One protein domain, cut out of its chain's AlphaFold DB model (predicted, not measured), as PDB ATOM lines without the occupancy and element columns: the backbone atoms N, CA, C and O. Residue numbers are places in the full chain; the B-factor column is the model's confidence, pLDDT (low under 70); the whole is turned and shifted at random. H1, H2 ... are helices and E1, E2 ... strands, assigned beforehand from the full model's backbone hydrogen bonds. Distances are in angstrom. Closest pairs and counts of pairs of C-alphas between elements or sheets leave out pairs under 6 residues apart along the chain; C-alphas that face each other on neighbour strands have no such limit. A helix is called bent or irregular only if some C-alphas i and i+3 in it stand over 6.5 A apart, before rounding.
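AT A GLANCE: This is residues 14 to 175 of the 360 residues of the protein "Hypothetical protein" of Rotaria sordida (UniProt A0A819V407). Five strands, E1, E2, E4, E5 and E6, wind into a small, only partly closed barrel, and E3 lengthens its wall beside one end of E4. H1, H2 and H3 run side by side away from the barrel as a loose three-helix arm, while H4 packs slantwise over E2 and H5 folds back from it. The printed part has 162 residues, with five named helices and six named strands in the order H1 E1 E2 E3 E4 E5 E6 H2 H3 H4 H5. The strands form one branched antiparallel sheet, and the class is mixed, helices and strands. The whole is compact, with a radius of gyration of the C-alphas of 16.6 A and spans of 55 by 39 by 29 A.

HOW THE PARTS SIT: H1, residues 14 to 30, only grazes the strongly twisted sheet with residues 28 to 30. E1, residues 39 to 43, and E2, residues 49 to 54, form a hairpin, with N 40 and O 52 2.8 A apart. E3, residues 65 to 67, E4, residues 77 to 83, and E5, residues 90 to 94, form a meander, each strand the antiparallel neighbour of the one before. N 66 and O 78 are 2.9 A apart between E3 and E4, and N 93 and O 79 are 2.8 A apart between E4 and E5. E4 is also the antiparallel neighbour of E2, with N 53 and O 82 2.8 A apart; E2 and E3 lie on one side of E4, E5 on the other side. E6, residues 98 to 100, is antiparallel to E1, with N 41 and O 99 2.8 A apart. H2, residues 104 to 116, and H3, residues 121 to 131, form a helical hairpin; their closest C-alphas, of Ala 115 and Glu 124, are 4.5 A apart. H1 and H3 only just touch, with 3 pairs of C-alphas within 8 A, the closest being Asp 18 and Thr 123 at 6.4 A. H4, residues 137 to 154, lies over E2 at a height over the sheet of 8.2 A. H5, residues 158 to 173, only just touches H4, with 3 pairs of C-alphas within 8 A; the closest are Ile 153 and Arg 161, 6.1 A apart. Every O i to N i+4 pair is within hydrogen-bond range in H2 and H3, against 12 of 13 in H1, 12 of 14 in H4 and 10 of 12 in H5.

IN THESE COORDINATES: H1 begins at C-alpha 14 (142.224, 227.949, 213.539) and is 24.4 A long. E4, 18.7 A long, begins at C-alpha 77 (152.963, 200.496, 225.802). H2 is 18.5 A long and H3 15.5 A. H4, 25.7 A long, is irregular, with C-alphas 138 and 141 7.2 A apart. H5 is 23.1 A long and ends at C-alpha 173 (179.133, 190.380, 219.294).

THE WHOLE: The two C-alphas farthest apart, of Arg 14 and Ala 174, are 56.2 A apart. The printed part has no cut, and no link is long. Its mean pLDDT is 83.0, with 24 residues under 70, among them residues 69 to 75 and 171 to 175.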
ATOM      1  N   ARG A  14     140.855 228.314 213.953       79.50
ATOM      2  CA  ARG A  14     142.224 227.949 213.539       79.50
ATOM      3  C   ARG A  14     142.954 227.185 214.634       79.50
ATOM      4  O   ARG A  14     143.501 226.124 214.367       79.50
ATOM      5  N   LYS A  15     142.889 227.676 215.877       80.88
ATOM      6  CA  LYS A  15     143.494 226.974 217.011       80.88
ATOM      7  C   LYS A  15     142.899 225.571 217.190       80.88
ATOM      8  O   LYS A  15     143.654 224.625 217.347       80.88
ATOM      9  N   GLN A  16     141.578 225.423 217.100       82.00
ATOM     10  CA  GLN A  16     140.927 224.114 217.222       82.00
ATOM     11  C   GLN A  16     141.343 223.138 216.105       82.00
ATOM     12  O   GLN A  16     141.515 221.952 216.367       82.00
ATOM     13  N   VAL A  17     141.541 223.618 214.872       82.81
ATOM     14  CA  VAL A  17     142.081 222.796 213.772       82.81
ATOM     15  C   VAL A  17     143.530 222.384 214.054       82.81
ATOM     16  O   VAL A  17     143.864 221.212 213.907       82.81
ATOM     17  N   ASP A  18     144.371 223.310 214.509       81.88
ATOM     18  CA  ASP A  18     145.770 223.041 214.861       81.88
ATOM     19  C   ASP A  18     145.906 222.044 216.026       81.88
ATOM     20  O   ASP A  18     146.692 221.099 215.931       81.88
ATOM     21  N   ASP A  19     145.110 222.211 217.087       80.56
ATOM     22  CA  ASP A  19     145.056 221.297 218.234       80.56
ATOM     23  C   ASP A  19     144.657 219.872 217.759       80.56
ATOM     24  O   ASP A  19     145.329 218.898 218.106       80.56
ATOM     25  N   ASN A  20     143.665 219.745 216.861       82.50
ATOM     26  CA  ASN A  20     143.259 218.465 216.251       82.50
ATOM     27  C   ASN A  20     144.349 217.836 215.348       82.50
ATOM     28  O   ASN A  20     144.472 216.609 215.269       82.50
ATOM     29  N   ILE A  21     145.144 218.642 214.633       82.38
ATOM     30  CA  ILE A  21     146.258 218.145 213.802       82.38
ATOM     31  C   ILE A  21     147.382 217.616 214.696       82.38
ATOM     32  O   ILE A  21     147.918 216.534 214.442       82.38
ATOM     33  N   LEU A  22     147.710 218.332 215.774       81.69
ATOM     34  CA  LEU A  22     148.672 217.860 216.766       81.69
ATOM     35  C   LEU A  22     148.195 216.555 217.411       81.69
ATOM     36  O   LEU A  22     148.982 215.609 217.480       81.69
ATOM     37  N   GLU A  23     146.924 216.465 217.810       80.75
ATOM     38  CA  GLU A  23     146.366 215.268 218.442       80.75
ATOM     39  C   GLU A  23     146.295 214.069 217.481       80.75
ATOM     40  O   GLU A  23     146.776 212.988 217.822       80.75
ATOM     41  N   SER A  24     145.828 214.247 216.239       79.38
ATOM     42  CA  SER A  24     145.867 213.170 215.232       79.38
ATOM     43  C   SER A  24     147.301 212.725 214.913       79.38
ATOM     44  O   SER A  24     147.570 211.530 214.875       79.38
ATOM     45  N   SER A  25     148.275 213.643 214.850       74.56
ATOM     46  CA  SER A  25     149.697 213.274 214.730       74.56
ATOM     47  C   SER A  25     150.254 212.526 215.956       74.56
ATOM     48  O   SER A  25     151.370 212.003 215.909       74.56
ATOM     49  N   ILE A  26     149.551 212.519 217.095       73.75
ATOM     50  CA  ILE A  26     149.860 211.676 218.259       73.75
ATOM     51  C   ILE A  26     149.155 210.319 218.125       73.75
ATOM     52  O   ILE A  26     149.783 209.306 218.429       73.75
ATOM     53  N   PHE A  27     147.917 210.275 217.625       67.56
ATOM     54  CA  PHE A  27     147.187 209.028 217.376       67.56
ATOM     55  C   PHE A  27     147.825 208.153 216.287       67.56
ATOM     56  O   PHE A  27     148.050 206.981 216.565       67.56
ATOM     57  N   ASP A  28     148.272 208.700 215.149       70.62
ATOM     58  CA  ASP A  28     148.987 207.942 214.094       70.62
ATOM     59  C   ASP A  28     150.209 207.160 214.644       70.62
ATOM     60  O   ASP A  28     150.583 206.088 214.163       70.62
ATOM     61  N   ILE A  29     150.842 207.709 215.684       69.00
ATOM     62  CA  ILE A  29     152.003 207.143 216.387       69.00
ATOM     63  C   ILE A  29     151.564 206.130 217.468       69.00
ATOM     64  O   ILE A  29     152.291 205.185 217.762       69.00
ATOM     65  N   LEU A  30     150.377 206.299 218.058       63.75
ATOM     66  CA  LEU A  30     149.828 205.420 219.099       63.75
ATOM     67  C   LEU A  30     149.065 204.201 218.560       63.75
ATOM     68  O   LEU A  30     149.089 203.166 219.216       63.75
ATOM     69  N   GLU A  31     148.409 204.291 217.401       60.06
ATOM     70  CA  GLU A  31     147.638 203.179 216.814       60.06
ATOM     71  C   GLU A  31     148.522 202.086 216.196       60.06
ATOM     72  O   GLU A  31     148.071 200.967 215.948       60.06
ATOM     73  N   ASN A  32     149.809 202.373 215.985       67.19
ATOM     74  CA  ASN A  32     150.772 201.355 215.602       67.19
ATOM     75  C   ASN A  32     151.128 200.472 216.810       67.19
ATOM     76  O   ASN A  32     152.039 200.770 217.586       67.19
ATOM     77  N   ASP A  33     150.432 199.345 216.935       83.38
ATOM     78  CA  ASP A  33     150.972 198.175 217.622       83.38
ATOM     79  C   ASP A  33     152.072 197.538 216.757       83.38
ATOM     80  O   ASP A  33     151.896 197.312 215.555       83.38
ATOM     81  N   PHE A  34     153.217 197.267 217.385       89.69
ATOM     82  CA  PHE A  34     154.403 196.693 216.746       89.69
ATOM     83  C   PHE A  34     154.674 195.265 217.233       89.69
ATOM     84  O   PHE A  34     154.335 194.913 218.364       89.69
ATOM     85  N   GLN A  35     155.342 194.461 216.409       90.81
ATOM     86  CA  GLN A  35     155.747 193.083 216.714       90.81
ATOM     87  C   GLN A  35     157.235 192.838 216.423       90.81
ATOM     88  O   GLN A  35     157.897 193.642 215.770       90.81
ATOM     89  N   ILE A  36     157.775 191.708 216.888       88.88
ATOM     90  CA  ILE A  36     159.140 191.285 216.537       88.88
ATOM     91  C   ILE A  36     159.269 191.182 215.009       88.88
ATOM     92  O   ILE A  36     158.473 190.503 214.364       88.88
ATOM     93  N   GLY A  37     160.278 191.842 214.433       89.75
ATOM     94  CA  GLY A  37     160.466 191.922 212.977       89.75
ATOM     95  C   GLY A  37     159.885 193.176 212.308       89.75
ATOM     96  O   GLY A  37     160.127 193.393 211.114       89.75
ATOM     97  N   ASP A  38     159.166 194.029 213.046       93.56
ATOM     98  CA  ASP A  38     158.900 195.397 212.602       93.56
ATOM     99  C   ASP A  38     160.177 196.247 212.648       93.56
ATOM    100  O   ASP A  38     160.998 196.150 213.567       93.56
ATOM    101  N   ILE A  39     160.296 197.135 211.663       94.94
ATOM    102  CA  ILE A  39     161.281 198.213 211.644       94.94
ATOM    103  C   ILE A  39     160.528 199.509 211.953       94.94
ATOM    104  O   ILE A  39     159.433 199.753 211.436       94.94
ATOM    105  N   VAL A  40     161.103 200.335 212.820       94.69
ATOM    106  CA  VAL A  40     160.481 201.546 213.357       94.69
ATOM    107  C   VAL A  40     161.473 202.697 213.413       94.69
ATOM    108  O   VAL A  40     162.629 202.537 213.791       94.69
ATOM    109  N   TRP A  41     161.004 203.894 213.097       93.88
ATOM    110  CA  TRP A  41     161.655 205.124 213.514       93.88
ATOM    111  C   TRP A  41     161.480 205.279 215.022       93.88
ATOM    112  O   TRP A  41     160.353 205.425 215.493       93.88
ATOM    113  N   ALA A  42     162.576 205.276 215.779       92.25
ATOM    114  CA  ALA A  42     162.553 205.477 217.225       92.25
ATOM    115  C   ALA A  42     163.153 206.832 217.608       92.25
ATOM    116  O   ALA A  42     164.277 207.156 217.215       92.25
ATOM    117  N   LYS A  43     162.428 207.626 218.405       89.88
ATOM    118  CA  LYS A  43     162.952 208.868 218.989       89.88
ATOM    119  C   LYS A  43     163.559 208.579 220.361       89.88
ATOM    120  O   LYS A  43     162.857 208.510 221.368       89.88
ATOM    121  N   LEU A  44     164.873 208.378 220.378       80.88
ATOM    122  CA  LEU A  44     165.644 208.058 221.579       80.88
ATOM    123  C   LEU A  44     166.031 209.341 222.334       80.88
ATOM    124  O   LEU A  44     166.210 210.401 221.734       80.88
ATOM    125  N   ASN A  45     166.181 209.260 223.658       69.81
ATOM    126  CA  ASN A  45     166.504 210.426 224.487       69.81
ATOM    127  C   ASN A  45     167.859 211.037 224.080       69.81
ATOM    128  O   ASN A  45     168.896 210.395 224.219       69.81
ATOM    129  N   GLY A  46     167.843 212.285 223.600       63.97
ATOM    130  CA  GLY A  46     169.040 213.007 223.145       63.97
ATOM    131  C   GLY A  46     169.467 212.735 221.695       63.97
ATOM    132  O   GLY A  46     170.413 213.361 221.229       63.97
ATOM    133  N   LEU A  47     168.767 211.860 220.965       63.19
ATOM    134  CA  LEU A  47     169.014 211.584 219.547       63.19
ATOM    135  C   LEU A  47     167.820 212.019 218.683       63.19
ATOM    136  O   LEU A  47     166.703 212.232 219.162       63.19
ATOM    137  N   SER A  48     168.061 212.145 217.380       81.88
ATOM    138  CA  SER A  48     166.980 212.244 216.395       81.88
ATOM    139  C   SER A  48     166.358 210.878 216.108       81.88
ATOM    140  O   SER A  48     166.778 209.862 216.660       81.88
ATOM    141  N   TRP A  49     165.326 210.862 215.264       90.62
ATOM    142  CA  TRP A  49     164.678 209.632 214.825       90.62
ATOM    143  C   TRP A  49     165.689 208.685 214.167       90.62
ATOM    144  O   TRP A  49     166.336 209.032 213.176       90.62
ATOM    145  N   TRP A  50     165.823 207.494 214.748       92.38
ATOM    146  CA  TRP A  50     166.794 206.483 214.348       92.38
ATOM    147  C   TRP A  50     166.074 205.214 213.871       92.38
ATOM    148  O   TRP A  50     165.184 204.732 214.586       92.38
ATOM    149  N   PRO A  51     166.422 204.647 212.704       94.56
ATOM    150  CA  PRO A  51     165.798 203.421 212.226       94.56
ATOM    151  C   PRO A  51     166.221 202.240 213.108       94.56
ATOM    152  O   PRO A  51     167.403 201.964 213.314       94.56
ATOM    153  N   SER A  52     165.235 201.581 213.702       94.25
ATOM    154  CA  SER A  52     165.417 200.618 214.785       94.25
ATOM    155  C   SER A  52     164.585 199.360 214.549       94.25
ATOM    156  O   SER A  52     163.512 199.414 213.955       94.25
ATOM    157  N   PHE A  53     165.071 198.224 215.033       94.25
ATOM    158  CA  PHE A  53     164.441 196.917 214.882       94.25
ATOM    159  C   PHE A  53     163.739 196.505 216.182       94.25
ATOM    160  O   PHE A  53     164.356 196.543 217.250       94.25
ATOM    161  N   VAL A  54     162.462 196.118 216.114       93.94
ATOM    162  CA  VAL A  54     161.686 195.666 217.283       93.94
ATOM    163  C   VAL A  54     162.078 194.228 217.624       93.94
ATOM    164  O   VAL A  54     161.947 193.326 216.791       93.94
ATOM    165  N   TYR A  55     162.566 194.000 218.848       89.88
ATOM    166  CA  TYR A  55     163.127 192.704 219.240       89.88
ATOM    167  C   TYR A  55     162.933 192.361 220.721       89.88
ATOM    168  O   TYR A  55     162.582 193.211 221.535       89.88
ATOM    169  N   GLY A  56     163.158 191.094 221.080       84.31
ATOM    170  CA  GLY A  56     163.050 190.623 222.459       84.31
ATOM    171  C   GLY A  56     164.198 191.115 223.345       84.31
ATOM    172  O   GLY A  56     165.368 191.003 222.986       84.31
ATOM    173  N   CYS A  57     163.875 191.634 224.529       81.69
ATOM    174  CA  CYS A  57     164.860 192.052 225.522       81.69
ATOM    175  C   CYS A  57     165.394 190.841 226.300       81.69
ATOM    176  O   CYS A  57     164.683 190.281 227.135       81.69
ATOM    177  N   PHE A  58     166.646 190.439 226.055       72.38
ATOM    178  CA  PHE A  58     167.259 189.264 226.698       72.38
ATOM    179  C   PHE A  58     167.173 189.297 228.237       72.38
ATOM    180  O   PHE A  58     166.820 188.299 228.859       72.38
ATOM    181  N   SER A  59     167.415 190.459 228.851       69.88
ATOM    182  CA  SER A  59     167.366 190.662 230.307       69.88
ATOM    183  C   SER A  59     165.954 190.839 230.893       69.88
ATOM    184  O   SER A  59     165.815 190.912 232.111       69.88
ATOM    185  N   ASP A  60     164.910 190.879 230.061       70.31
ATOM    186  CA  ASP A  60     163.496 190.981 230.460       70.31
ATOM    187  C   ASP A  60     162.707 189.773 229.904       70.31
ATOM    188  O   ASP A  60     161.622 189.910 229.344       70.31
ATOM    189  N   ASN A  61     163.296 188.572 230.001       77.44
ATOM    190  CA  ASN A  61     162.763 187.289 229.511       77.44
ATOM    191  C   ASN A  61     162.253 187.334 228.055       77.44
ATOM    192  O   ASN A  61     161.154 186.866 227.760       77.44
ATOM    193  N   TRP A  62     163.045 187.915 227.149       82.50
ATOM    194  CA  TRP A  62     162.729 188.094 225.723       82.50
ATOM    195  C   TRP A  62     161.473 188.935 225.423       82.50
ATOM    196  O   TRP A  62     161.031 188.998 224.274       82.50
ATOM    197  N   ARG A  63     160.913 189.657 226.407       82.81
ATOM    198  CA  ARG A  63     159.803 190.594 226.172       82.81
ATOM    199  C   ARG A  63     160.238 191.701 225.215       82.81
ATOM    200  O   ARG A  63     161.235 192.375 225.458       82.81
ATOM    201  N   TYR A  64     159.454 191.922 224.166       90.12
ATOM    202  CA  TYR A  64     159.615 193.045 223.233       90.12
ATOM    203  C   TYR A  64     158.622 194.187 223.504       90.12
ATOM    204  O   TYR A  64     158.754 195.263 222.930       90.12
ATOM    205  N   VAL A  65     157.625 193.968 224.371       92.25
ATOM    206  CA  VAL A  65     156.573 194.931 224.728       92.25
ATOM    207  C   VAL A  65     156.208 194.806 226.211       92.25
ATOM    208  O   VAL A  65     156.206 193.699 226.756       92.25
ATOM    209  N   LYS A  66     155.888 195.925 226.872       88.44
ATOM    210  CA  LYS A  66     155.290 195.952 228.221       88.44
ATOM    211  C   LYS A  66     154.420 197.196 228.460       88.44
ATOM    212  O   LYS A  66     154.700 198.244 227.876       88.44
ATOM    213  N   PRO A  67     153.380 197.120 229.313       83.69
ATOM    214  CA  PRO A  67     152.647 198.302 229.765       83.69
ATOM    215  C   PRO A  67     153.522 199.159 230.689       83.69
ATOM    216  O   PRO A  67     154.378 198.637 231.405       83.69
ATOM    217  N   MET A  68     153.292 200.474 230.731       75.12
ATOM    218  CA  MET A  68     153.948 201.322 231.730       75.12
ATOM    219  C   MET A  68     153.371 201.112 233.134       75.12
ATOM    220  O   MET A  68     152.180 201.302 233.366       75.12
ATOM    221  N   SER A  69     154.249 200.846 234.102       58.72
ATOM    222  CA  SER A  69     153.924 200.572 235.513       58.72
ATOM    223  C   SER A  69     153.384 201.768 236.323       58.72
ATOM    224  O   SER A  69     153.411 201.731 237.551       58.72
ATOM    225  N   LYS A  70     152.936 202.853 235.677       64.25
ATOM    226  CA  LYS A  70     152.374 204.031 236.357       64.25
ATOM    227  C   LYS A  70     150.842 203.926 236.423       64.25
ATOM    228  O   LYS A  70     150.224 203.729 235.373       64.25
ATOM    229  N   PRO A  71     150.212 204.110 237.601       47.94
ATOM    230  CA  PRO A  71     148.756 204.190 237.715       47.94
ATOM    231  C   PRO A  71     148.160 205.199 236.722       47.94
ATOM    232  O   PRO A  71     148.721 206.272 236.508       47.94
ATOM    233  N   GLY A  72     147.051 204.828 236.077       58.53
ATOM    234  CA  GLY A  72     146.391 205.636 235.041       58.53
ATOM    235  C   GLY A  72     147.057 205.633 233.654       58.53
ATOM    236  O   GLY A  72     146.479 206.172 232.717       58.53
ATOM    237  N   LEU A  73     148.242 205.028 233.486       57.88
ATOM    238  CA  LEU A  73     148.967 204.957 232.202       57.88
ATOM    239  C   LEU A  73     149.096 203.520 231.650       57.88
ATOM    240  O   LEU A  73     149.840 203.302 230.697       57.88
ATOM    241  N   SER A  74     148.365 202.545 232.201       52.47
ATOM    242  CA  SER A  74     148.465 201.118 231.836       52.47
ATOM    243  C   SER A  74     148.118 200.798 230.377       52.47
ATOM    244  O   SER A  74     148.592 199.794 229.850       52.47
ATOM    245  N   THR A  75     147.342 201.652 229.703       59.94
ATOM    246  CA  THR A  75     147.048 201.553 228.262       59.94
ATOM    247  C   THR A  75     148.246 201.895 227.372       59.94
ATOM    248  O   THR A  75     148.248 201.542 226.197       59.94
ATOM    249  N   LYS A  76     149.273 202.573 227.905       73.50
ATOM    250  CA  LYS A  76     150.431 203.043 227.138       73.50
ATOM    251  C   LYS A  76     151.556 202.011 227.167       73.50
ATOM    252  O   LYS A  76     152.087 201.683 228.233       73.50
ATOM    253  N   LYS A  77     151.936 201.527 225.985       87.19
ATOM    254  CA  LYS A  77     152.963 200.496 225.802       87.19
ATOM    255  C   LYS A  77     154.362 201.113 225.686       87.19
ATOM    256  O   LYS A  77     154.545 202.233 225.199       87.19
ATOM    257  N   GLN A  78     155.362 200.356 226.119       90.88
ATOM    258  CA  GLN A  78     156.757 200.522 225.724       90.88
ATOM    259  C   GLN A  78     157.179 199.305 224.908       90.88
ATOM    260  O   GLN A  78     156.846 198.181 225.284       90.88
ATOM    261  N   TYR A  79     157.947 199.529 223.847       93.31
ATOM    262  CA  TYR A  79     158.549 198.479 223.031       93.31
ATOM    263  C   TYR A  79     160.068 198.491 223.181       93.31
ATOM    264  O   TYR A  79     160.665 199.549 223.387       93.31
ATOM    265  N   PHE A  80     160.694 197.322 223.090       92.31
ATOM    266  CA  PHE A  80     162.144 197.187 223.094       92.31
ATOM    267  C   PHE A  80     162.669 197.184 221.659       92.31
ATOM    268  O   PHE A  80     162.204 196.413 220.816       92.31
ATOM    269  N   VAL A  81     163.622 198.073 221.381       93.25
ATOM    270  CA  VAL A  81     164.173 198.268 220.036       93.25
ATOM    271  C   VAL A  81     165.696 198.325 220.061       93.25
ATOM    272  O   VAL A  81     166.289 198.856 221.003       93.25
ATOM    273  N   TYR A  82     166.316 197.811 219.003       92.00
ATOM    274  CA  TYR A  82     167.749 197.916 218.728       92.00
ATOM    275  C   TYR A  82     167.995 198.930 217.614       92.00
ATOM    276  O   TYR A  82     167.286 198.930 216.611       92.00
ATOM    277  N   CYS A  83     169.014 199.768 217.759       89.62
ATOM    278  CA  CYS A  83     169.362 200.788 216.773       89.62
ATOM    279  C   CYS A  83     170.163 200.143 215.636       89.62
ATOM    280  O   CYS A  83     171.235 199.593 215.894       89.62
ATOM    281  N   LEU A  84     169.697 200.231 214.386       88.81
ATOM    282  CA  LEU A  84     170.467 199.745 213.232       88.81
ATOM    283  C   LEU A  84     171.745 200.587 213.047       88.81
ATOM    284  O   LEU A  84     171.885 201.655 213.653       88.81
ATOM    285  N   GLY A  85     172.721 200.097 212.288       82.44
ATOM    286  CA  GLY A  85     174.055 200.680 212.089       82.44
ATOM    287  C   GLY A  85     174.972 200.603 213.317       82.44
ATOM    288  O   GLY A  85     176.147 200.269 213.198       82.44
ATOM    289  N   SER A  86     174.438 200.862 214.515       68.62
ATOM    290  CA  SER A  86     175.150 200.758 215.795       68.62
ATOM    291  C   SER A  86     175.061 199.356 216.408       68.62
ATOM    292  O   SER A  86     176.068 198.859 216.909       68.62
ATOM    293  N   HIS A  87     173.879 198.728 216.361       63.56
ATOM    294  CA  HIS A  87     173.500 197.402 216.884       63.56
ATOM    295  C   HIS A  87     173.710 197.140 218.388       63.56
ATOM    296  O   HIS A  87     172.957 196.374 218.985       63.56
ATOM    297  N   SER A  88     174.688 197.778 219.027       64.31
ATOM    298  CA  SER A  88     174.927 197.714 220.469       64.31
ATOM    299  C   SER A  88     173.914 198.547 221.256       64.31
ATOM    300  O   SER A  88     173.459 198.116 222.317       64.31
ATOM    301  N   GLN A  89     173.517 199.713 220.734       79.88
ATOM    302  CA  GLN A  89     172.531 200.578 221.374       79.88
ATOM    303  C   GLN A  89     171.113 200.003 221.238       79.88
ATOM    304  O   GLN A  89     170.614 199.762 220.138       79.88
ATOM    305  N   HIS A  90     170.437 199.843 222.371       86.81
ATOM    306  CA  HIS A  90     169.069 199.344 222.471       86.81
ATOM    307  C   HIS A  90     168.330 200.049 223.616       86.81
ATOM    308  O   HIS A  90     168.959 200.529 224.561       86.81
ATOM    309  N   ALA A  91     167.002 200.141 223.541       89.75
ATOM    310  CA  ALA A  91     166.208 200.859 224.537       89.75
ATOM    311  C   ALA A  91     164.759 200.366 224.636       89.75
ATOM    312  O   ALA A  91     164.171 199.897 223.665       89.75
ATOM    313  N   TRP A  92     164.160 200.577 225.811       91.56
ATOM    314  CA  TRP A  92     162.707 200.582 225.986       91.56
ATOM    315  C   TRP A  92     162.156 201.958 225.601       91.56
ATOM    316  O   TRP A  92     162.383 202.943 226.304       91.56
ATOM    317  N   VAL A  93     161.434 202.028 224.485       90.31
ATOM    318  CA  VAL A  93     160.907 203.265 223.896       90.31
ATOM    319  C   VAL A  93     159.388 203.301 224.042       90.31
ATOM    320  O   VAL A  93     158.698 202.306 223.838       90.31
ATOM    321  N   HIS A  94     158.853 204.456 224.432       89.06
ATOM    322  CA  HIS A  94     157.413 204.675 224.566       89.06
ATOM    323  C   HIS A  94     156.722 204.672 223.193       89.06
ATOM    324  O   HIS A  94     157.256 205.260 222.259       89.06
ATOM    325  N   GLN A  95     155.519 204.095 223.079       87.69
ATOM    326  CA  GLN A  95     154.777 203.998 221.809       87.69
ATOM    327  C   GLN A  95     154.635 205.361 221.098       87.69
ATOM    328  O   GLN A  95     154.995 205.474 219.937       87.69
ATOM    329  N   ALA A  96     154.308 206.441 221.827       85.56
ATOM    330  CA  ALA A  96     154.264 207.821 221.292       85.56
ATOM    331  C   ALA A  96     155.620 208.423 220.809       85.56
ATOM    332  O   ALA A  96     155.676 209.608 220.467       85.56
ATOM    333  N   CYS A  97     156.698 207.634 220.810       88.44
ATOM    334  CA  CYS A  97     158.034 207.947 220.290       88.44
ATOM    335  C   CYS A  97     158.495 206.923 219.226       88.44
ATOM    336  O   CYS A  97     159.694 206.839 218.949       88.44
ATOM    337  N   LEU A  98     157.569 206.143 218.655       90.62
ATOM    338  CA  LEU A  98     157.806 205.130 217.623       90.62
ATOM    339  C   LEU A  98     156.891 205.371 216.418       90.62
ATOM    340  O   LEU A  98     155.693 205.558 216.579       90.62
ATOM    341  N   PHE A  99     157.432 205.327 215.205       91.12
ATOM    342  CA  PHE A  99     156.656 205.445 213.966       91.12
ATOM    343  C   PHE A  99     157.072 204.332 212.998       91.12
ATOM    344  O   PHE A  99     158.230 203.915 213.009       91.12
ATOM    345  N   ARG A 100     156.154 203.805 212.179       92.06
ATOM    346  CA  ARG A 100     156.458 202.679 211.273       92.06
ATOM    347  C   ARG A 100     157.561 203.082 210.286       92.06
ATOM    348  O   ARG A 100     157.469 204.137 209.664       92.06
ATOM    349  N   TYR A 101     158.597 202.259 210.129       94.12
ATOM    350  CA  TYR A 101     159.611 202.499 209.103       94.12
ATOM    351  C   TYR A 101     159.122 201.992 207.745       94.12
ATOM    352  O   TYR A 101     158.672 200.852 207.627       94.12
ATOM    353  N   LYS A 102     159.244 202.842 206.725       93.00
ATOM    354  CA  LYS A 102     158.934 202.541 205.319       93.00
ATOM    355  C   LYS A 102     159.938 203.203 204.352       93.00
ATOM    356  O   LYS A 102     159.623 203.444 203.194       93.00
ATOM    357  N   GLY A 103     161.126 203.550 204.851       93.50
ATOM    358  CA  GLY A 103     162.098 204.412 204.172       93.50
ATOM    359  C   GLY A 103     162.173 205.826 204.765       93.50
ATOM    360  O   GLY A 103     161.347 206.230 205.592       93.50
ATOM    361  N   LEU A 104     163.193 206.578 204.336       93.19
ATOM    362  CA  LEU A 104     163.427 207.980 204.714       93.19
ATOM    363  C   LEU A 104     162.458 208.954 204.039       93.19
ATOM    364  O   LEU A 104     161.984 209.882 204.688       93.19
ATOM    365  N   GLU A 105     162.151 208.738 202.761       92.62
ATOM    366  CA  GLU A 105     161.327 209.660 201.976       92.62
ATOM    367  C   GLU A 105     159.895 209.752 202.521       92.62
ATOM    368  O   GLU A 105     159.435 210.848 202.825       92.62
ATOM    369  N   GLU A 106     159.218 208.624 202.777       91.94
ATOM    370  CA  GLU A 106     157.862 208.656 203.350       91.94
ATOM    371  C   GLU A 106     157.835 209.297 204.751       91.94
ATOM    372  O   GLU A 106     156.878 209.988 205.096       91.94
ATOM    373  N   PHE A 107     158.898 209.141 205.550       91.38
ATOM    374  CA  PHE A 107     158.994 209.771 206.870       91.38
ATOM    375  C   PHE A 107     159.120 211.301 206.789       91.38
ATOM    376  O   PHE A 107     158.473 212.018 207.559       91.38
ATOM    377  N   LEU A 108     159.919 211.806 205.844       90.88
ATOM    378  CA  LEU A 108     160.045 213.241 205.594       90.88
ATOM    379  C   LEU A 108     158.754 213.802 204.983       90.88
ATOM    380  O   LEU A 108     158.204 214.752 205.542       90.88
ATOM    381  N   ASN A 109     158.210 213.153 203.949       91.00
ATOM    382  CA  ASN A 109     156.970 213.559 203.283       91.00
ATOM    383  C   ASN A 109     155.791 213.597 204.270       91.00
ATOM    384  O   ASN A 109     155.046 214.571 204.290       91.00
ATOM    385  N   TYR A 110     155.661 212.609 205.166       89.06
ATOM    386  CA  TYR A 110     154.668 212.635 206.248       89.06
ATOM    387  C   TYR A 110     154.836 213.866 207.157       89.06
ATOM    388  O   TYR A 110     153.850 214.524 207.500       89.06
ATOM    389  N   SER A 111     156.075 214.217 207.525       87.94
ATOM    390  CA  SER A 111     156.345 215.392 208.363       87.94
ATOM    391  C   SER A 111     156.030 216.722 207.675       87.94
ATOM    392  O   SER A 111     155.577 217.656 208.339       87.94
ATOM    393  N   GLU A 112     156.225 216.801 206.357       88.44
ATOM    394  CA  GLU A 112     155.939 217.993 205.558       88.44
ATOM    395  C   GLU A 112     154.439 218.114 205.282       88.44
ATOM    396  O   GLU A 112     153.857 219.136 205.633       88.44
ATOM    397  N   THR A 113     153.772 217.044 204.835       89.12
ATOM    398  CA  THR A 113     152.309 216.996 204.659       89.12
ATOM    399  C   THR A 113     151.560 217.345 205.951       89.12
ATOM    400  O   THR A 113     150.587 218.098 205.922       89.12
ATOM    401  N   ARG A 114     152.009 216.850 207.116       86.19
ATOM    402  CA  ARG A 114     151.414 217.233 208.409       86.19
ATOM    403  C   ARG A 114     151.705 218.690 208.792       86.19
ATOM    404  O   ARG A 114     150.869 219.303 209.447       86.19
ATOM    405  N   ALA A 115     152.845 219.258 208.393       87.44
ATOM    406  CA  ALA A 115     153.156 220.667 208.640       87.44
ATOM    407  C   ALA A 115     152.357 221.611 207.722       87.44
ATOM    408  O   ALA A 115     151.896 222.646 208.187       87.44
ATOM    409  N   GLU A 116     152.137 221.242 206.457       88.62
ATOM    410  CA  GLU A 116     151.318 221.995 205.493       88.62
ATOM    411  C   GLU A 116     149.829 222.037 205.865       88.62
ATOM    412  O   GLU A 116     149.140 223.007 205.557       88.62
ATOM    413  N   GLN A 117     149.332 221.017 206.571       87.12
ATOM    414  CA  GLN A 117     147.972 221.007 207.125       87.12
ATOM    415  C   GLN A 117     147.765 222.059 208.233       87.12
ATOM    416  O   GLN A 117     146.624 222.439 208.497       87.12
ATOM    417  N   ALA A 118     148.830 222.524 208.897       87.19
ATOM    418  CA  ALA A 118     148.727 223.434 210.037       87.19
ATOM    419  C   ALA A 118     148.292 224.849 209.619       87.19
ATOM    420  O   ALA A 118     148.857 225.467 208.719       87.19
ATOM    421  N   THR A 119     147.313 225.419 210.326       84.56
ATOM    422  CA  THR A 119     146.749 226.741 210.007       84.56
ATOM    423  C   THR A 119     147.521 227.904 210.642       84.56
ATOM    424  O   THR A 119     147.266 229.071 210.311       84.56
ATOM    425  N   THR A 120     148.474 227.615 211.541       86.50
ATOM    426  CA  THR A 120     149.370 228.608 212.149       86.50
ATOM    427  C   THR A 120     150.838 228.156 212.196       86.50
ATOM    428  O   THR A 120     151.165 226.995 212.448       86.50
ATOM    429  N   LYS A 121     151.751 229.123 212.010       86.69
ATOM    430  CA  LYS A 121     153.211 228.903 211.991       86.69
ATOM    431  C   LYS A 121     153.789 228.229 213.252       86.69
ATOM    432  O   LYS A 121     154.695 227.414 213.103       86.69
ATOM    433  N   PRO A 122     153.318 228.509 214.488       88.00
ATOM    434  CA  PRO A 122     153.816 227.802 215.670       88.00
ATOM    435  C   PRO A 122     153.528 226.296 215.647       88.00
ATOM    436  O   PRO A 122     154.330 225.521 216.161       88.00
ATOM    437  N   THR A 123     152.406 225.880 215.059       85.38
ATOM    438  CA  THR A 123     152.017 224.468 214.918       85.38
ATOM    439  C   THR A 123     152.822 223.795 213.809       85.38
ATOM    440  O   THR A 123     153.402 222.733 214.024       85.38
ATOM    441  N   GLU A 124     152.952 224.468 212.664       88.12
ATOM    442  CA  GLU A 124     153.833 224.097 211.550       88.12
ATOM    443  C   GLU A 124     155.282 223.843 212.032       88.12
ATOM    444  O   GLU A 124     155.868 222.789 211.761       88.12
ATOM    445  N   GLU A 125     155.853 224.765 212.820       88.25
ATOM    446  CA  GLU A 125     157.194 224.617 213.401       88.25
ATOM    447  C   GLU A 125     157.256 223.477 214.429       88.25
ATOM    448  O   GLU A 125     158.215 222.702 214.421       88.25
ATOM    449  N   GLN A 126     156.246 223.325 215.294       87.25
ATOM    450  CA  GLN A 126     156.188 222.221 216.261       87.25
ATOM    451  C   GLN A 126     156.197 220.852 215.577       87.25
ATOM    452  O   GLN A 126     156.938 219.968 216.014       87.25
ATOM    453  N   ILE A 127     155.442 220.684 214.487       86.12
ATOM    454  CA  ILE A 127     155.403 219.443 213.705       86.12
ATOM    455  C   ILE A 127     156.774 219.180 213.077       86.12
ATOM    456  O   ILE A 127     157.381 218.142 213.368       86.12
ATOM    457  N   ARG A 128     157.340 220.138 212.323       87.69
ATOM    458  CA  ARG A 128     158.683 219.968 211.734       87.69
ATOM    459  C   ARG A 128     159.741 219.683 212.804       87.69
ATOM    460  O   ARG A 128     160.557 218.787 212.630       87.69
ATOM    461  N   LYS A 129     159.707 220.359 213.956       86.44
ATOM    462  CA  LYS A 129     160.630 220.126 215.083       86.44
ATOM    463  C   LYS A 129     160.461 218.736 215.707       86.44
ATOM    464  O   LYS A 129     161.465 218.087 216.010       86.44
ATOM    465  N   ARG A 130     159.222 218.246 215.859       84.44
ATOM    466  CA  ARG A 130     158.912 216.908 216.393       84.44
ATOM    467  C   ARG A 130     159.506 215.812 215.511       84.44
ATOM    468  O   ARG A 130     160.172 214.914 216.036       84.44
ATOM    469  N   PHE A 131     159.322 215.910 214.197       86.06
ATOM    470  CA  PHE A 131     159.764 214.907 213.219       86.06
ATOM    471  C   PHE A 131     161.184 215.123 212.671       86.06
ATOM    472  O   PHE A 131     161.760 214.187 212.132       86.06
ATOM    473  N   SER A 132     161.800 216.293 212.887       84.19
ATOM    474  CA  SER A 132     163.131 216.608 212.345       84.19
ATOM    475  C   SER A 132     164.208 215.565 212.664       84.19
ATOM    476  O   SER A 132     164.309 215.049 213.786       84.19
ATOM    477  N   VAL A 133     165.054 215.317 211.661       83.50
ATOM    478  CA  VAL A 133     166.232 214.453 211.739       83.50
ATOM    479  C   VAL A 133     167.491 215.323 211.778       83.50
ATOM    480  O   VAL A 133     168.132 215.586 210.765       83.50
ATOM    481  N   LYS A 134     167.838 215.814 212.970       79.62
ATOM    482  CA  LYS A 134     169.081 216.556 213.232       79.62
ATOM    483  C   LYS A 134     170.088 215.626 213.903       79.62
ATOM    484  O   LYS A 134     169.959 215.335 215.094       79.62
ATOM    485  N   MET A 135     171.049 215.113 213.140       79.75
ATOM    486  CA  MET A 135     172.048 214.163 213.639       79.75
ATOM    487  C   MET A 135     173.396 214.863 213.860       79.75
ATOM    488  O   MET A 135     173.828 215.597 212.973       79.75
ATOM    489  N   PRO A 136     174.070 214.650 215.009       71.50
ATOM    490  CA  PRO A 136     175.452 215.084 215.203       71.50
ATOM    491  C   PRO A 136     176.374 214.506 214.124       71.50
ATOM    492  O   PRO A 136     176.222 213.347 213.731       71.50
ATOM    493  N   GLU A 137     177.346 215.293 213.663       80.62
ATOM    494  CA  GLU A 137     178.220 214.928 212.535       80.62
ATOM    495  C   GLU A 137     178.967 213.607 212.771       80.62
ATOM    496  O   GLU A 137     179.058 212.770 211.874       80.62
ATOM    497  N   ASN A 138     179.402 213.360 214.010       80.12
ATOM    498  CA  ASN A 138     180.084 212.132 214.425       80.12
ATOM    499  C   ASN A 138     179.200 210.866 214.395       80.12
ATOM    500  O   ASN A 138     179.729 209.764 214.500       80.12
ATOM    501  N   LEU A 139     177.876 211.006 214.261       82.19
ATOM    502  CA  LEU A 139     176.921 209.898 214.116       82.19
ATOM    503  C   LEU A 139     176.329 209.798 212.700       82.19
ATOM    504  O   LEU A 139     175.619 208.841 212.401       82.19
ATOM    505  N   HIS A 140     176.613 210.754 211.811       86.25
ATOM    506  CA  HIS A 140     176.002 210.855 210.481       86.25
ATOM    507  C   HIS A 140     176.343 209.665 209.561       86.25
ATOM    508  O   HIS A 140     175.500 209.238 208.771       86.25
ATOM    509  N   SER A 141     177.544 209.093 209.688       87.38
ATOM    510  CA  SER A 141     177.956 207.872 208.977       87.38
ATOM    511  C   SER A 141     177.185 206.638 209.459       87.38
ATOM    512  O   SER A 141     176.600 205.927 208.644       87.38
ATOM    513  N   LEU A 142     177.121 206.431 210.779       85.81
ATOM    514  CA  LEU A 142     176.360 205.347 211.410       85.81
ATOM    515  C   LEU A 142     174.864 205.450 211.101       85.81
ATOM    516  O   LEU A 142     174.238 204.436 210.816       85.81
ATOM    517  N   TRP A 143     174.300 206.662 211.094       88.38
ATOM    518  CA  TRP A 143     172.898 206.879 210.738       88.38
ATOM    519  C   TRP A 143     172.628 206.529 209.269       88.38
ATOM    520  O   TRP A 143     171.682 205.804 208.979       88.38
ATOM    521  N   LYS A 144     173.493 206.945 208.334       90.75
ATOM    522  CA  LYS A 144     173.378 206.555 206.915       90.75
ATOM    523  C   LYS A 144     173.498 205.046 206.699       90.75
ATOM    524  O   LYS A 144     172.769 204.496 205.877       90.75
ATOM    525  N   GLN A 145     174.374 204.372 207.445       90.44
ATOM    526  CA  GLN A 145     174.445 202.910 207.442       90.44
ATOM    527  C   GLN A 145     173.153 202.287 207.993       90.44
ATOM    528  O   GLN A 145     172.612 201.376 207.374       90.44
ATOM    529  N   ALA A 146     172.622 202.819 209.096       91.00
ATOM    530  CA  ALA A 146     171.388 202.352 209.720       91.00
ATOM    531  C   ALA A 146     170.166 202.462 208.788       91.00
ATOM    532  O   ALA A 146     169.320 201.575 208.795       91.00
ATOM    533  N   ILE A 147     170.090 203.518 207.966       93.50
ATOM    534  CA  ILE A 147     169.067 203.675 206.915       93.50
ATOM    535  C   ILE A 147     169.216 202.590 205.849       93.50
ATOM    536  O   ILE A 147     168.256 201.881 205.565       93.50
ATOM    537  N   LYS A 148     170.430 202.394 205.317       93.12
ATOM    538  CA  LYS A 148     170.693 201.365 204.302       93.12
ATOM    539  C   LYS A 148     170.315 199.964 204.797       93.12
ATOM    540  O   LYS A 148     169.652 199.220 204.085       93.12
ATOM    541  N   GLU A 149     170.706 199.619 206.021       91.75
ATOM    542  CA  GLU A 149     170.339 198.347 206.651       91.75
ATOM    543  C   GLU A 149     168.824 198.236 206.875       91.75
ATOM    544  O   GLU A 149     168.252 197.173 206.648       91.75
ATOM    545  N   ALA A 150     168.155 199.321 207.275       94.44
ATOM    546  CA  ALA A 150     166.705 199.341 207.439       94.44
ATOM    547  C   ALA A 150     165.972 199.080 206.119       94.44
ATOM    548  O   ALA A 150     165.060 198.260 206.100       94.44
ATOM    549  N   ASP A 151     166.394 199.713 205.024       95.00
ATOM    550  CA  ASP A 151     165.814 199.507 203.693       95.00
ATOM    551  C   ASP A 151     166.067 198.073 203.183       95.00
ATOM    552  O   ASP A 151     165.150 197.412 202.689       95.00
ATOM    553  N   GLU A 152     167.282 197.542 203.374       91.25
ATOM    554  CA  GLU A 152     167.633 196.173 202.973       91.25
ATOM    555  C   GLU A 152     166.887 195.099 203.791       91.25
ATOM    556  O   GLU A 152     166.489 194.077 203.231       91.25
ATOM    557  N   ILE A 153     166.632 195.320 205.088       91.31
ATOM    558  CA  ILE A 153     165.816 194.414 205.921       91.31
ATOM    559  C   ILE A 153     164.313 194.607 205.637       91.31
ATOM    560  O   ILE A 153     163.549 193.639 205.683       91.31
ATOM    561  N   LEU A 154     163.861 195.824 205.306       91.88
ATOM    562  CA  LEU A 154     162.462 196.110 204.957       91.88
ATOM    563  C   LEU A 154     162.033 195.320 203.714       91.88
ATOM    564  O   LEU A 154     160.934 194.762 203.704       91.88
ATOM    565  N   GLY A 155     162.923 195.203 202.722       89.56
ATOM    566  CA  GLY A 155     162.731 194.394 201.514       89.56
ATOM    567  C   GLY A 155     162.631 192.876 201.740       89.56
ATOM    568  O   GLY A 155     162.379 192.138 200.788       89.56
ATOM    569  N   LEU A 156     162.808 192.386 202.975       88.94
ATOM    570  CA  LEU A 156     162.638 190.974 203.326       88.94
ATOM    571  C   LEU A 156     161.255 190.688 203.942       88.94
ATOM    572  O   LEU A 156     160.764 191.487 204.748       88.94
ATOM    573  N   PRO A 157     160.659 189.509 203.665       84.31
ATOM    574  CA  PRO A 157     159.520 188.975 204.412       84.31
ATOM    575  C   PRO A 157     159.764 188.948 205.929       84.31
ATOM    576  O   PRO A 157     160.849 188.587 206.391       84.31
ATOM    577  N   ILE A 158     158.747 189.308 206.722       80.31
ATOM    578  CA  ILE A 158     158.884 189.545 208.173       80.31
ATOM    579  C   ILE A 158     159.410 188.330 208.959       80.31
ATOM    580  O   ILE A 158     160.200 188.492 209.887       80.31
ATOM    581  N   ASN A 159     159.064 187.113 208.534       80.31
ATOM    582  CA  ASN A 159     159.566 185.860 209.102       80.31
ATOM    583  C   ASN A 159     161.080 185.652 208.887       80.31
ATOM    584  O   ASN A 159     161.720 184.982 209.691       80.31
ATOM    585  N   LEU A 160     161.668 186.234 207.836       86.50
ATOM    586  CA  LEU A 160     163.111 186.170 207.571       86.50
ATOM    587  C   LEU A 160     163.884 187.295 208.271       86.50
ATOM    588  O   LEU A 160     165.045 187.100 208.640       86.50
ATOM    589  N   ARG A 161     163.241 188.450 208.503       88.12
ATOM    590  CA  ARG A 161     163.853 189.613 209.170       88.12
ATOM    591  C   ARG A 161     164.440 189.272 210.537       88.12
ATOM    592  O   ARG A 161     165.545 189.715 210.834       88.12
ATOM    593  N   LYS A 162     163.739 188.461 211.343       86.50
ATOM    594  CA  LYS A 162     164.225 187.994 212.656       86.50
ATOM    595  C   LYS A 162     165.591 187.312 212.528       86.50
ATOM    596  O   LYS A 162     166.562 187.755 213.131       86.50
ATOM    597  N   ASN A 163     165.664 186.290 211.678       84.38
ATOM    598  CA  ASN A 163     166.846 185.445 211.498       84.38
ATOM    599  C   ASN A 163     168.033 186.229 210.907       84.38
ATOM    600  O   ASN A 163     169.192 185.896 211.150       84.38
ATOM    601  N   VAL A 164     167.750 187.264 210.112       85.12
ATOM    602  CA  VAL A 164     168.752 188.205 209.597       85.12
ATOM    603  C   VAL A 164     169.272 189.117 210.708       85.12
ATOM    604  O   VAL A 164     170.485 189.197 210.896       85.12
ATOM    605  N   PHE A 165     168.384 189.727 211.496       83.75
ATOM    606  CA  PHE A 165     168.775 190.585 212.615       83.75
ATOM    607  C   PHE A 165     169.557 189.819 213.699       83.75
ATOM    608  O   PHE A 165     170.558 190.316 214.210       83.75
ATOM    609  N   GLU A 166     169.179 188.571 213.994       82.44
ATOM    610  CA  GLU A 166     169.948 187.684 214.879       82.44
ATOM    611  C   GLU A 166     171.378 187.470 214.363       82.44
ATOM    612  O   GLU A 166     172.333 187.601 215.128       82.44
ATOM    613  N   LYS A 167     171.557 187.212 213.061       80.44
ATOM    614  CA  LYS A 167     172.892 187.058 212.455       80.44
ATOM    615  C   LYS A 167     173.707 188.357 212.488       80.44
ATOM    616  O   LYS A 167     174.908 188.291 212.749       80.44
ATOM    617  N   MET A 168     173.076 189.518 212.291       78.88
ATOM    618  CA  MET A 168     173.721 190.832 212.454       78.88
ATOM    619  C   MET A 168     174.222 191.028 213.890       78.88
ATOM    620  O   MET A 168     175.390 191.357 214.101       78.88
ATOM    621  N   LEU A 169     173.366 190.752 214.879       74.06
ATOM    622  CA  LEU A 169     173.686 190.883 216.300       74.06
ATOM    623  C   LEU A 169     174.799 189.912 216.733       74.06
ATOM    624  O   LEU A 169     175.748 190.327 217.397       74.06
ATOM    625  N   HIS A 170     174.739 188.644 216.311       71.25
ATOM    626  CA  HIS A 170     175.801 187.664 216.561       71.25
ATOM    627  C   HIS A 170     177.135 188.069 215.920       71.25
ATOM    628  O   HIS A 170     178.179 187.957 216.561       71.25
ATOM    629  N   SER A 171     177.111 188.571 214.683       68.56
ATOM    630  CA  SER A 171     178.320 189.010 213.981       68.56
ATOM    631  C   SER A 171     178.991 190.190 214.695       68.56
ATOM    632  O   SER A 171     180.206 190.146 214.911       68.56
ATOM    633  N   LEU A 172     178.205 191.173 215.157       65.62
ATOM    634  CA  LEU A 172     178.686 192.294 215.971       65.62
ATOM    635  C   LEU A 172     179.315 191.821 217.290       65.62
ATOM    636  O   LEU A 172     180.418 192.246 217.629       65.62
ATOM    637  N   LEU A 173     178.637 190.930 218.024       64.38
ATOM    638  CA  LEU A 173     179.133 190.380 219.294       64.38
ATOM    639  C   LEU A 173     180.432 189.575 219.114       64.38
ATOM    640  O   LEU A 173     181.275 189.573 220.006       64.38
ATOM    641  N   ALA A 174     180.623 188.948 217.951       64.44
ATOM    642  CA  ALA A 174     181.861 188.274 217.563       64.44
ATOM    643  C   ALA A 174     182.955 189.221 217.013       64.44
ATOM    644  O   ALA A 174     184.015 188.750 216.603       64.44
ATOM    645  N   GLY A 175     182.718 190.538 216.947       56.41
ATOM    646  CA  GLY A 175     183.661 191.512 216.375       56.41
ATOM    647  C   GLY A 175     183.854 191.396 214.856       56.41
ATOM    648  O   GLY A 175     184.828 191.912 214.308       56.41
TER     649      GLY A 175